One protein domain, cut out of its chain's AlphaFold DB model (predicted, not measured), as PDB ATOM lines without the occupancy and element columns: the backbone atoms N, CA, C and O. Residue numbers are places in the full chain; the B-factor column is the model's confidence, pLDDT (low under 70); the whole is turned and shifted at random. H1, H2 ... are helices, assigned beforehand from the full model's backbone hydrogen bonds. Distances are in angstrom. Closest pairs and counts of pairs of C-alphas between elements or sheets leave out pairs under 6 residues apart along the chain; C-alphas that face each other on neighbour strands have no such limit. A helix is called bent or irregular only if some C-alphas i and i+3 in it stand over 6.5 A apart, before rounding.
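AT A GLANCE: This is residues 376 to 451 of the 529 residues of an uncharacterized protein of Alternaria gaisen (UniProt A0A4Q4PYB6). Two long helices fold back on each other as a thin helical hairpin, H2 on one side and the bent H3 on the other, and H1 makes a corner with H2 at the end away from the hairpin's turn. H3a runs back beside H2, H3b crosses H2, and its end reaches H1, whose residues 376 to 381 stick out freely. The 76 printed residues hold three named helices in the order H1, H2, H3 and no named strand: all helix. The whole is only just loose, close to extended, with a radius of gyration of the C-alphas of 16.8 A, and a rod spanning 59 by 21 by 13 A.

HOW THE PARTS SIT: H3, residues 424 to 451, was assigned as one helix by its hydrogen bonds but is bent, with C-alphas 434 and 437 6.8 A apart; its arms, H3a, residues 424 to 434, and H3b, residues 437 to 451, stand at a steep tilt of 48 degrees. H3a touches residues 408 to 416 of H2, residues 393 to 418, at a shallow tilt of 30 degrees, opposite ways, a hairpin; the closest C-alphas, of Thr 412 and Ile 428, are 6.7 A apart. Residues 439 to 444 of H3b touch residues 400 to 408 of H2 at a steep tilt of 57 degrees, opposite ways; the closest C-alphas, of Ala 404 and Phe 439, are 4.7 A apart. Residues 447 to 451 of H3b touch residues 383 to 390 of H1, residues 376 to 391, at a shallow tilt of 19 degrees, opposite ways; the closest C-alphas, of Leu 383 and Leu 451, are 6.3 A apart. The helix packing is mostly aligned, but only just, with 2 of 3 touching pairs at a shallow tilt. H1 and H2 are close but not clearly touching, about perpendicular at 76 degrees, with the closest C-alphas, of Ile 389 and Phe 395, 6.7 A apart. H1 and H3a are apart. Every O i to N i+4 pair is within hydrogen-bond range in H1 and H3a, against 17 of 22 in H2 and 9 of 11 in H3b.

IN THESE COORDINATES: H3a is 15.6 A long and H3b 21.7 A, ending at C-alpha 451 (44.199, 9.466, -17.823). H2 is 38.0 A long, from C-alpha 393 (50.086, 20.080, -5.625), and is irregular, but only just: C-alphas 397 and 400 are 6.6 A apart. H1 is 22.0 A long, from C-alpha 376 (52.631, -0.218, -24.743).

THE WHOLE: The two C-alphas farthest apart, those of Ser 377 and Lys 422, are 59.5 A apart. The printed part has no cut, and the links H1 to H2 and H2 to H3 are tight. The mean pLDDT of the printed part is 91.4, and no printed residue is under 70.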
ATOM      1  N   GLU A 376      53.406  -0.129 -25.979       86.00
ATOM      2  CA  GLU A 376      52.631  -0.218 -24.743       86.00
ATOM      3  C   GLU A 376      53.401   0.366 -23.555       86.00
ATOM      4  O   GLU A 376      52.829   1.182 -22.839       86.00
ATOM      5  N   SER A 377      54.697   0.054 -23.420       84.25
ATOM      6  CA  SER A 377      55.586   0.646 -22.409       84.25
ATOM      7  C   SER A 377      55.717   2.166 -22.564       84.25
ATOM      8  O   SER A 377      55.723   2.891 -21.573       84.25
ATOM      9  N   LEU A 378      55.761   2.669 -23.804       84.25
ATOM     10  CA  LEU A 378      55.747   4.112 -24.078       84.25
ATOM     11  C   LEU A 378      54.407   4.762 -23.691       84.25
ATOM     12  O   LEU A 378      54.399   5.887 -23.197       84.25
ATOM     13  N   CYS A 379      53.282   4.059 -23.865       87.75
ATOM     14  CA  CYS A 379      51.977   4.536 -23.398       87.75
ATOM     15  C   CYS A 379      51.864   4.504 -21.863       87.75
ATOM     16  O   CYS A 379      51.275   5.419 -21.295       87.75
ATOM     17  N   ASP A 380      52.433   3.499 -21.185       87.00
ATOM     18  CA  ASP A 380      52.475   3.441 -19.715       87.00
ATOM     19  C   ASP A 380      53.306   4.580 -19.124       87.00
ATOM     20  O   ASP A 380      52.851   5.252 -18.201       87.00
ATOM     21  N   LEU A 381      54.495   4.833 -19.680       87.12
ATOM     22  CA  LEU A 381      55.360   5.931 -19.251       87.12
ATOM     23  C   LEU A 381      54.668   7.289 -19.433       87.12
ATOM     24  O   LEU A 381      54.670   8.110 -18.519       87.12
ATOM     25  N   ASP A 382      54.030   7.512 -20.582       89.81
ATOM     26  CA  ASP A 382      53.300   8.747 -20.869       89.81
ATOM     27  C   ASP A 382      52.073   8.940 -19.953       89.81
ATOM     28  O   ASP A 382      51.856  10.037 -19.431       89.81
ATOM     29  N   LEU A 383      51.316   7.871 -19.669       89.75
ATOM     30  CA  LEU A 383      50.224   7.887 -18.688       89.75
ATOM     31  C   LEU A 383      50.730   8.156 -17.262       89.75
ATOM     32  O   LEU A 383      50.105   8.926 -16.532       89.75
ATOM     33  N   ALA A 384      51.858   7.565 -16.860       89.25
ATOM     34  CA  ALA A 384      52.458   7.762 -15.541       89.25
ATOM     35  C   ALA A 384      53.000   9.190 -15.354       89.25
ATOM     36  O   ALA A 384      52.773   9.804 -14.310       89.25
ATOM     37  N   VAL A 385      53.649   9.756 -16.378       90.88
ATOM     38  CA  VAL A 385      54.110  11.155 -16.386       90.88
ATOM     39  C   VAL A 385      52.923  12.112 -16.285       90.88
ATOM     40  O   VAL A 385      52.922  12.994 -15.423       90.88
ATOM     41  N   HIS A 386      51.875  11.918 -17.093       92.94
ATOM     42  CA  HIS A 386      50.669  12.741 -16.995       92.94
ATOM     43  C   HIS A 386      49.977  12.592 -15.632       92.94
ATOM     44  O   HIS A 386      49.565  13.603 -15.062       92.94
ATOM     45  N   ARG A 387      49.902  11.378 -15.066       93.44
ATOM     46  CA  ARG A 387      49.345  11.144 -13.724       93.44
ATOM     47  C   ARG A 387      50.115  11.900 -12.647       93.44
ATOM     48  O   ARG A 387      49.498  12.662 -11.912       93.44
ATOM     49  N   SER A 388      51.442  11.789 -12.624       93.88
ATOM     50  CA  SER A 388      52.308  12.539 -11.703       93.88
ATOM     51  C   SER A 388      52.088  14.059 -11.802       93.88
ATOM     52  O   SER A 388      51.955  14.752 -10.789       93.88
ATOM     53  N   ILE A 389      51.937  14.587 -13.025       93.44
ATOM     54  CA  ILE A 389      51.622  16.006 -13.251       93.44
ATOM     55  C   ILE A 389      50.244  16.376 -12.683       93.44
ATOM     56  O   ILE A 389      50.150  17.375 -11.968       93.44
ATOM     57  N   LEU A 390      49.183  15.605 -12.960       92.38
ATOM     58  CA  LEU A 390      47.833  15.894 -12.450       92.38
ATOM     59  C   LEU A 390      47.734  15.745 -10.927       92.38
ATOM     60  O   LEU A 390      47.037  16.520 -10.267       92.38
ATOM     61  N   GLU A 391      48.442  14.769 -10.360       93.38
ATOM     62  CA  GLU A 391      48.438  14.495  -8.928       93.38
ATOM     63  C   GLU A 391      49.164  15.572  -8.114       93.38
ATOM     64  O   GLU A 391      48.799  15.793  -6.954       93.38
ATOM     65  N   SER A 392      50.124  16.269  -8.731       95.50
ATOM     66  CA  SER A 392      50.954  17.292  -8.097       95.50
ATOM     67  C   SER A 392      50.161  18.435  -7.444       95.50
ATOM     68  O   SER A 392      49.145  18.931  -7.949       95.50
ATOM     69  N   GLU A 393      50.682  18.935  -6.318       95.81
ATOM     70  CA  GLU A 393      50.086  20.080  -5.625       95.81
ATOM     71  C   GLU A 393      50.044  21.343  -6.491       95.81
ATOM     72  O   GLU A 393      49.102  22.127  -6.386       95.81
ATOM     73  N   SER A 394      51.041  21.561  -7.353       95.06
ATOM     74  CA  SER A 394      51.102  22.742  -8.217       95.06
ATOM     75  C   SER A 394      49.998  22.716  -9.280       95.06
ATOM     76  O   SER A 394      49.355  23.743  -9.521       95.06
ATOM     77  N   PHE A 395      49.687  21.546  -9.850       93.50
ATOM     78  CA  PHE A 395      48.556  21.403 -10.760       93.50
ATOM     79  C   PHE A 395      47.227  21.662 -10.038       93.50
ATOM     80  O   PHE A 395      46.475  22.563 -10.432       93.50
ATOM     81  N   LYS A 396      46.982  20.961  -8.924       94.44
ATOM     82  CA  LYS A 396      45.738  21.062  -8.140       94.44
ATOM     83  C   LYS A 396      45.513  22.455  -7.534       94.44
ATOM     84  O   LYS A 396      44.425  23.014  -7.664       94.44
ATOM     85  N   LYS A 397      46.529  23.066  -6.915       95.00
ATOM     86  CA  LYS A 397      46.410  24.363  -6.214       95.00
ATOM     87  C   LYS A 397      46.546  25.581  -7.136       95.00
ATOM     88  O   LYS A 397      46.004  26.637  -6.804       95.00
ATOM     89  N   VAL A 398      47.228  25.473  -8.286       96.25
ATOM     90  CA  VAL A 398      47.499  26.625  -9.175       96.25
ATOM     91  C   VAL A 398      46.853  26.483 -10.553       96.25
ATOM     92  O   VAL A 398      46.143  27.398 -10.985       96.25
ATOM     93  N   ILE A 399      47.070  25.369 -11.260       95.56
ATOM     94  CA  ILE A 399      46.620  25.212 -12.655       95.56
ATOM     95  C   ILE A 399      45.098  25.065 -12.742       95.56
ATOM     96  O   ILE A 399      44.464  25.816 -13.494       95.56
ATOM     97  N   ILE A 400      44.494  24.191 -11.932       94.81
ATOM     98  CA  ILE A 400      43.039  23.972 -11.929       94.81
ATOM     99  C   ILE A 400      42.280  25.283 -11.612       94.81
ATOM    100  O   ILE A 400      41.473  25.716 -12.445       94.81
ATOM    101  N   PRO A 401      42.583  26.036 -10.528       96.94
ATOM    102  CA  PRO A 401      41.955  27.336 -10.274       96.94
ATOM    103  C   PRO A 401      42.227  28.395 -11.352       96.94
ATOM    104  O   PRO A 401      41.369  29.250 -11.599       96.94
ATOM    105  N   LYS A 402      43.393  28.367 -12.017       97.19
ATOM    106  CA  LYS A 402      43.729  29.277 -13.129       97.19
ATOM    107  C   LYS A 402      42.837  29.010 -14.346       97.19
ATOM    108  O   LYS A 402      42.256  29.969 -14.864       97.19
ATOM    109  N   MET A 403      42.665  27.746 -14.741       95.12
ATOM    110  CA  MET A 403      41.794  27.349 -15.856       95.12
ATOM    111  C   MET A 403      40.310  27.562 -15.532       95.12
ATOM    112  O   MET A 403      39.612  28.239 -16.291       95.12
ATOM    113  N   ALA A 404      39.847  27.140 -14.353       94.19
ATOM    114  CA  ALA A 404      38.483  27.390 -13.880       94.19
ATOM    115  C   ALA A 404      38.131  28.893 -13.894       94.19
ATOM    116  O   ALA A 404      37.060  29.321 -14.342       94.19
ATOM    117  N   ARG A 405      39.075  29.747 -13.466       96.44
ATOM    118  CA  ARG A 405      38.955  31.212 -13.529       96.44
ATOM    119  C   ARG A 405      38.882  31.741 -14.966       96.44
ATOM    120  O   ARG A 405      38.179  32.730 -15.177       96.44
ATOM    121  N   MET A 406      39.568  31.125 -15.931       97.12
ATOM    122  CA  MET A 406      39.512  31.496 -17.352       97.12
ATOM    123  C   MET A 406      38.171  31.122 -17.993       97.12
ATOM    124  O   MET A 406      37.523  31.997 -18.569       97.12
ATOM    125  N   PHE A 407      37.703  29.881 -17.842       91.94
ATOM    126  CA  PHE A 407      36.421  29.448 -18.413       91.94
ATOM    127  C   PHE A 407      35.238  30.225 -17.816       91.94
ATOM    128  O   PHE A 407      34.423  30.782 -18.555       91.94
ATOM    129  N   ARG A 408      35.229  30.439 -16.492       94.06
ATOM    130  CA  ARG A 408      34.259  31.322 -15.820       94.06
ATOM    131  C   ARG A 408      34.316  32.773 -16.316       94.06
ATOM    132  O   ARG A 408      33.275  33.427 -16.410       94.06
ATOM    133  N   LYS A 409      35.504  33.310 -16.632       94.12
ATOM    134  CA  LYS A 409      35.638  34.645 -17.252       94.12
ATOM    135  C   LYS A 409      35.002  34.671 -18.646       94.12
ATOM    136  O   LYS A 409      34.256  35.608 -18.910       94.12
ATOM    137  N   ARG A 410      35.248  33.653 -19.486       94.06
ATOM    138  CA  ARG A 410      34.649  33.517 -20.829       94.06
ATOM    139  C   ARG A 410      33.120  33.431 -20.749       94.06
ATOM    140  O   ARG A 410      32.450  34.334 -21.242       94.06
ATOM    141  N   LEU A 411      32.559  32.459 -20.023       89.75
ATOM    142  CA  LEU A 411      31.099  32.291 -19.923       89.75
ATOM    143  C   LEU A 411      30.400  33.535 -19.340       89.75
ATOM    144  O   LEU A 411      29.377  33.980 -19.860       89.75
ATOM    145  N   THR A 412      30.970  34.162 -18.302       91.75
ATOM    146  CA  THR A 412      30.391  35.398 -17.733       91.75
ATOM    147  C   THR A 412      30.647  36.655 -18.571       91.75
ATOM    148  O   THR A 412      30.065  37.693 -18.266       91.75
ATOM    149  N   HIS A 413      31.465  36.588 -19.626       92.88
ATOM    150  CA  HIS A 413      31.521  37.612 -20.672       92.88
ATOM    151  C   HIS A 413      30.385  37.403 -21.685       92.88
ATOM    152  O   HIS A 413      29.649  38.347 -21.953       92.88
ATOM    153  N   THR A 414      30.167  36.175 -22.166       91.12
ATOM    154  CA  THR A 414      29.075  35.855 -23.105       91.12
ATOM    155  C   THR A 414      27.701  36.156 -22.495       91.12
ATOM    156  O   THR A 414      26.938  36.950 -23.039       91.12
ATOM    157  N   ILE A 415      27.415  35.641 -21.292       88.56
ATOM    158  CA  ILE A 415      26.139  35.889 -20.589       88.56
ATOM    159  C   ILE A 415      25.946  37.382 -20.259       88.56
ATOM    160  O   ILE A 415      24.818  37.873 -20.211       88.56
ATOM    161  N   LYS A 416      27.033  38.152 -20.081       90.44
ATOM    162  CA  LYS A 416      26.950  39.605 -19.853       90.44
ATOM    163  C   LYS A 416      26.292  40.327 -21.036       90.44
ATOM    164  O   LYS A 416      25.737  41.394 -20.792       90.44
ATOM    165  N   LEU A 417      26.288  39.797 -22.260       91.75
ATOM    166  CA  LEU A 417      25.602  40.430 -23.396       91.75
ATOM    167  C   LEU A 417      24.077  40.467 -23.177       91.75
ATOM    168  O   LEU A 417      23.499  41.553 -23.145       91.75
ATOM    169  N   PHE A 418      23.472  39.320 -22.863       91.44
ATOM    170  CA  PHE A 418      22.018  39.115 -22.741       91.44
ATOM    171  C   PHE A 418      21.359  39.746 -21.494       91.44
ATOM    172  O   PHE A 418      20.135  39.813 -21.387       91.44
ATOM    173  N   LEU A 419      22.141  40.235 -20.525       91.00
ATOM    174  CA  LEU A 419      21.615  40.799 -19.274       91.00
ATOM    175  C   LEU A 419      21.269  42.300 -19.376       91.00
ATOM    176  O   LEU A 419      22.148  43.140 -19.626       91.00
ATOM    177  N   LYS A 420      20.002  42.639 -19.071       92.25
ATOM    178  CA  LYS A 420      19.462  44.015 -18.981       92.25
ATOM    179  C   LYS A 420      20.338  44.909 -18.082       92.25
ATOM    180  O   LYS A 420      20.688  44.515 -16.968       92.25
ATOM    181  N   LYS A 421      20.656  46.138 -18.536       91.94
ATOM    182  CA  LYS A 421      21.624  47.066 -17.892       91.94
ATOM    183  C   LYS A 421      21.461  47.169 -16.361       91.94
ATOM    184  O   LYS A 421      22.448  47.021 -15.647       91.94
ATOM    185  N   LYS A 422      20.225  47.339 -15.862       91.12
ATOM    186  CA  LYS A 422      19.909  47.549 -14.431       91.12
ATOM    187  C   LYS A 422      20.244  46.352 -13.513       91.12
ATOM    188  O   LYS A 422      20.641  46.568 -12.375       91.12
ATOM    189  N   SER A 423      20.131  45.099 -13.974       89.25
ATOM    190  CA  SER A 423      20.415  43.896 -13.156       89.25
ATOM    191  C   SER A 423      21.814  43.303 -13.385       89.25
ATOM    192  O   SER A 423      22.333  42.577 -12.530       89.25
ATOM    193  N   LYS A 424      22.441  43.654 -14.517       90.19
ATOM    194  CA  LYS A 424      23.712  43.145 -15.066       90.19
ATOM    195  C   LYS A 424      24.809  42.896 -14.021       90.19
ATOM    196  O   LYS A 424      25.341  41.791 -13.953       90.19
ATOM    197  N   SER A 425      25.127  43.884 -13.178       92.56
ATOM    198  CA  SER A 425      26.209  43.768 -12.180       92.56
ATOM    199  C   SER A 425      25.887  42.764 -11.061       92.56
ATOM    200  O   SER A 425      26.679  41.857 -10.791       92.56
ATOM    201  N   LYS A 426      24.692  42.856 -10.455       93.31
ATOM    202  CA  LYS A 426      24.249  41.966  -9.363       93.31
ATOM    203  C   LYS A 426      24.126  40.513  -9.838       93.31
ATOM    204  O   LYS A 426      24.597  39.607  -9.150       93.31
ATOM    205  N   ALA A 427      23.568  40.305 -11.033       90.25
ATOM    206  CA  ALA A 427      23.450  38.992 -11.663       90.25
ATOM    207  C   ALA A 427      24.828  38.367 -11.948       90.25
ATOM    208  O   ALA A 427      25.103  37.264 -11.480       90.25
ATOM    209  N   ILE A 428      25.735  39.093 -12.619       92.00
ATOM    210  CA  ILE A 428      27.096  38.605 -12.898       92.00
ATOM    211  C   ILE A 428      27.894  38.358 -11.607       92.00
ATOM    212  O   ILE A 428      28.669  37.404 -11.566       92.00
ATOM    213  N   LYS A 429      27.700  39.140 -10.532       93.62
ATOM    214  CA  LYS A 429      28.336  38.859  -9.231       93.62
ATOM    215  C   LYS A 429      27.849  37.528  -8.643       93.62
ATOM    216  O   LYS A 429      28.693  36.681  -8.362       93.62
ATOM    217  N   LYS A 430      26.527  37.306  -8.532       92.19
ATOM    218  CA  LYS A 430      25.955  36.040  -8.012       92.19
ATOM    219  C   LYS A 430      26.389  34.836  -8.859       92.19
ATOM    220  O   LYS A 430      26.842  33.833  -8.308       92.19
ATOM    221  N   LEU A 431      26.330  34.974 -10.184       86.19
ATOM    222  CA  LEU A 431      26.717  33.940 -11.145       86.19
ATOM    223  C   LEU A 431      28.220  33.608 -11.079       86.19
ATOM    224  O   LEU A 431      28.607  32.449 -11.174       86.19
ATOM    225  N   ARG A 432      29.096  34.597 -10.850       89.56
ATOM    226  CA  ARG A 432      30.537  34.351 -10.656       89.56
ATOM    227  C   ARG A 432      30.853  33.601  -9.364       89.56
ATOM    228  O   ARG A 432      31.866  32.903  -9.345       89.56
ATOM    229  N   SER A 433      30.050  33.735  -8.309       88.31
ATOM    230  CA  SER A 433      30.194  32.901  -7.105       88.31
ATOM    231  C   SER A 433      29.775  31.453  -7.371       88.31
ATOM    232  O   SER A 433      30.594  30.564  -7.158       88.31
ATOM    233  N   SER A 434      28.570  31.211  -7.904       87.44
ATOM    234  CA  SER A 434      28.074  29.841  -8.136       87.44
ATOM    235  C   SER A 434      28.888  29.073  -9.181       87.44
ATOM    236  O   SER A 434      29.178  27.899  -8.989       87.44
ATOM    237  N   LEU A 435      29.353  29.737 -10.244       86.06
ATOM    238  CA  LEU A 435      30.198  29.110 -11.265       86.06
ATOM    239  C   LEU A 435      31.640  28.814 -10.803       86.06
ATOM    240  O   LEU A 435      32.394  28.237 -11.582       86.06
ATOM    241  N   LYS A 436      32.084  29.231  -9.602       90.38
ATOM    242  CA  LYS A 436      33.453  28.918  -9.137       90.38
ATOM    243  C   LYS A 436      33.651  27.400  -8.945       90.38
ATOM    244  O   LYS A 436      34.513  26.880  -9.645       90.38
ATOM    245  N   PRO A 437      32.907  26.699  -8.060       89.69
ATOM    246  CA  PRO A 437      33.073  25.254  -7.879       89.69
ATOM    247  C   PRO A 437      32.784  24.471  -9.162       89.69
ATOM    248  O   PRO A 437      33.569  23.604  -9.517       89.69
ATOM    249  N   VAL A 438      31.740  24.842  -9.916       86.81
ATOM    250  CA  VAL A 438      31.361  24.159 -11.171       86.81
ATOM    251  C   VAL A 438      32.514  24.128 -12.180       86.81
ATOM    252  O   VAL A 438      32.805  23.077 -12.736       86.81
ATOM    253  N   PHE A 439      33.219  25.247 -12.395       89.75
ATOM    254  CA  PHE A 439      34.372  25.263 -13.306       89.75
ATOM    255  C   PHE A 439      35.658  24.674 -12.717       89.75
ATOM    256  O   PHE A 439      36.580  24.413 -13.485       89.75
ATOM    257  N   THR A 440      35.748  24.485 -11.399       92.50
ATOM    258  CA  THR A 440      36.828  23.708 -10.773       92.50
ATOM    259  C   THR A 440      36.595  22.219 -11.047       92.50
ATOM    260  O   THR A 440      37.407  21.617 -11.745       92.50
ATOM    261  N   LEU A 441      35.416  21.700 -10.686       89.44
ATOM    262  CA  LEU A 441      35.003  20.315 -10.940       89.44
ATOM    263  C   LEU A 441      35.046  19.950 -12.431       89.44
ATOM    264  O   LEU A 441      35.563  18.903 -12.796       89.44
ATOM    265  N   ALA A 442      34.577  20.827 -13.325       86.94
ATOM    266  CA  ALA A 442      34.631  20.576 -14.769       86.94
ATOM    267  C   ALA A 442      36.067  20.532 -15.335       86.94
ATOM    268  O   ALA A 442      36.293  19.929 -16.382       86.94
ATOM    269  N   VAL A 443      37.038  21.170 -14.670       92.00
ATOM    270  CA  VAL A 443      38.461  21.056 -15.028       92.00
ATOM    271  C   VAL A 443      39.073  19.789 -14.434       92.00
ATOM    272  O   VAL A 443      39.850  19.143 -15.126       92.00
ATOM    273  N   GLU A 444      38.697  19.410 -13.213       92.25
ATOM    274  CA  GLU A 444      39.112  18.159 -12.561       92.25
ATOM    275  C   GLU A 444      38.621  16.943 -13.362       92.25
ATOM    276  O   GLU A 444      39.439  16.179 -13.861       92.25
ATOM    277  N   VAL A 445      37.316  16.850 -13.646       89.75
ATOM    278  CA  VAL A 445      36.723  15.810 -14.511       89.75
ATOM    279  C   VAL A 445      37.380  15.774 -15.893       89.75
ATOM    280  O   VAL A 445      37.643  14.696 -16.424       89.75
ATOM    281  N   ARG A 446      37.698  16.934 -16.490       89.38
ATOM    282  CA  ARG A 446      38.406  16.954 -17.778       89.38
ATOM    283  C   ARG A 446      39.845  16.448 -17.655       89.38
ATOM    284  O   ARG A 446      40.312  15.797 -18.587       89.38
ATOM    285  N   ALA A 447      40.535  16.732 -16.556       91.25
ATOM    286  CA  ALA A 447      41.890  16.256 -16.319       91.25
ATOM    287  C   ALA A 447      41.903  14.727 -16.127       91.25
ATOM    288  O   ALA A 447      42.591  14.037 -16.875       91.25
ATOM    289  N   GLU A 448      41.044  14.186 -15.257       89.75
ATOM    290  CA  GLU A 448      40.893  12.733 -15.070       89.75
ATOM    291  C   GLU A 448      40.489  12.016 -16.374       89.75
ATOM    292  O   GLU A 448      41.007  10.944 -16.689       89.75
ATOM    293  N   SER A 449      39.644  12.640 -17.211       88.56
ATOM    294  CA  SER A 449      39.243  12.065 -18.507       88.56
ATOM    295  C   SER A 449      40.405  11.818 -19.483       88.56
ATOM    296  O   SER A 449      40.264  11.008 -20.396       88.56
ATOM    297  N   LEU A 450      41.560  12.475 -19.295       88.44
ATOM    298  CA  LEU A 450      42.765  12.250 -20.105       88.44
ATOM    299  C   LEU A 450      43.518  10.973 -19.691       88.44
ATOM    300  O   LEU A 450      44.055  10.282 -20.559       88.44
ATOM    301  N   LEU A 451      43.523  10.644 -18.392       89.50
ATOM    302  CA  LEU A 451      44.199   9.466 -17.823       89.50
ATOM    303  C   LEU A 451      43.375   8.174 -17.910       89.50
ATOM    304  O   LEU A 451      43.885   7.094 -17.611       89.50
TER     305      LEU A 451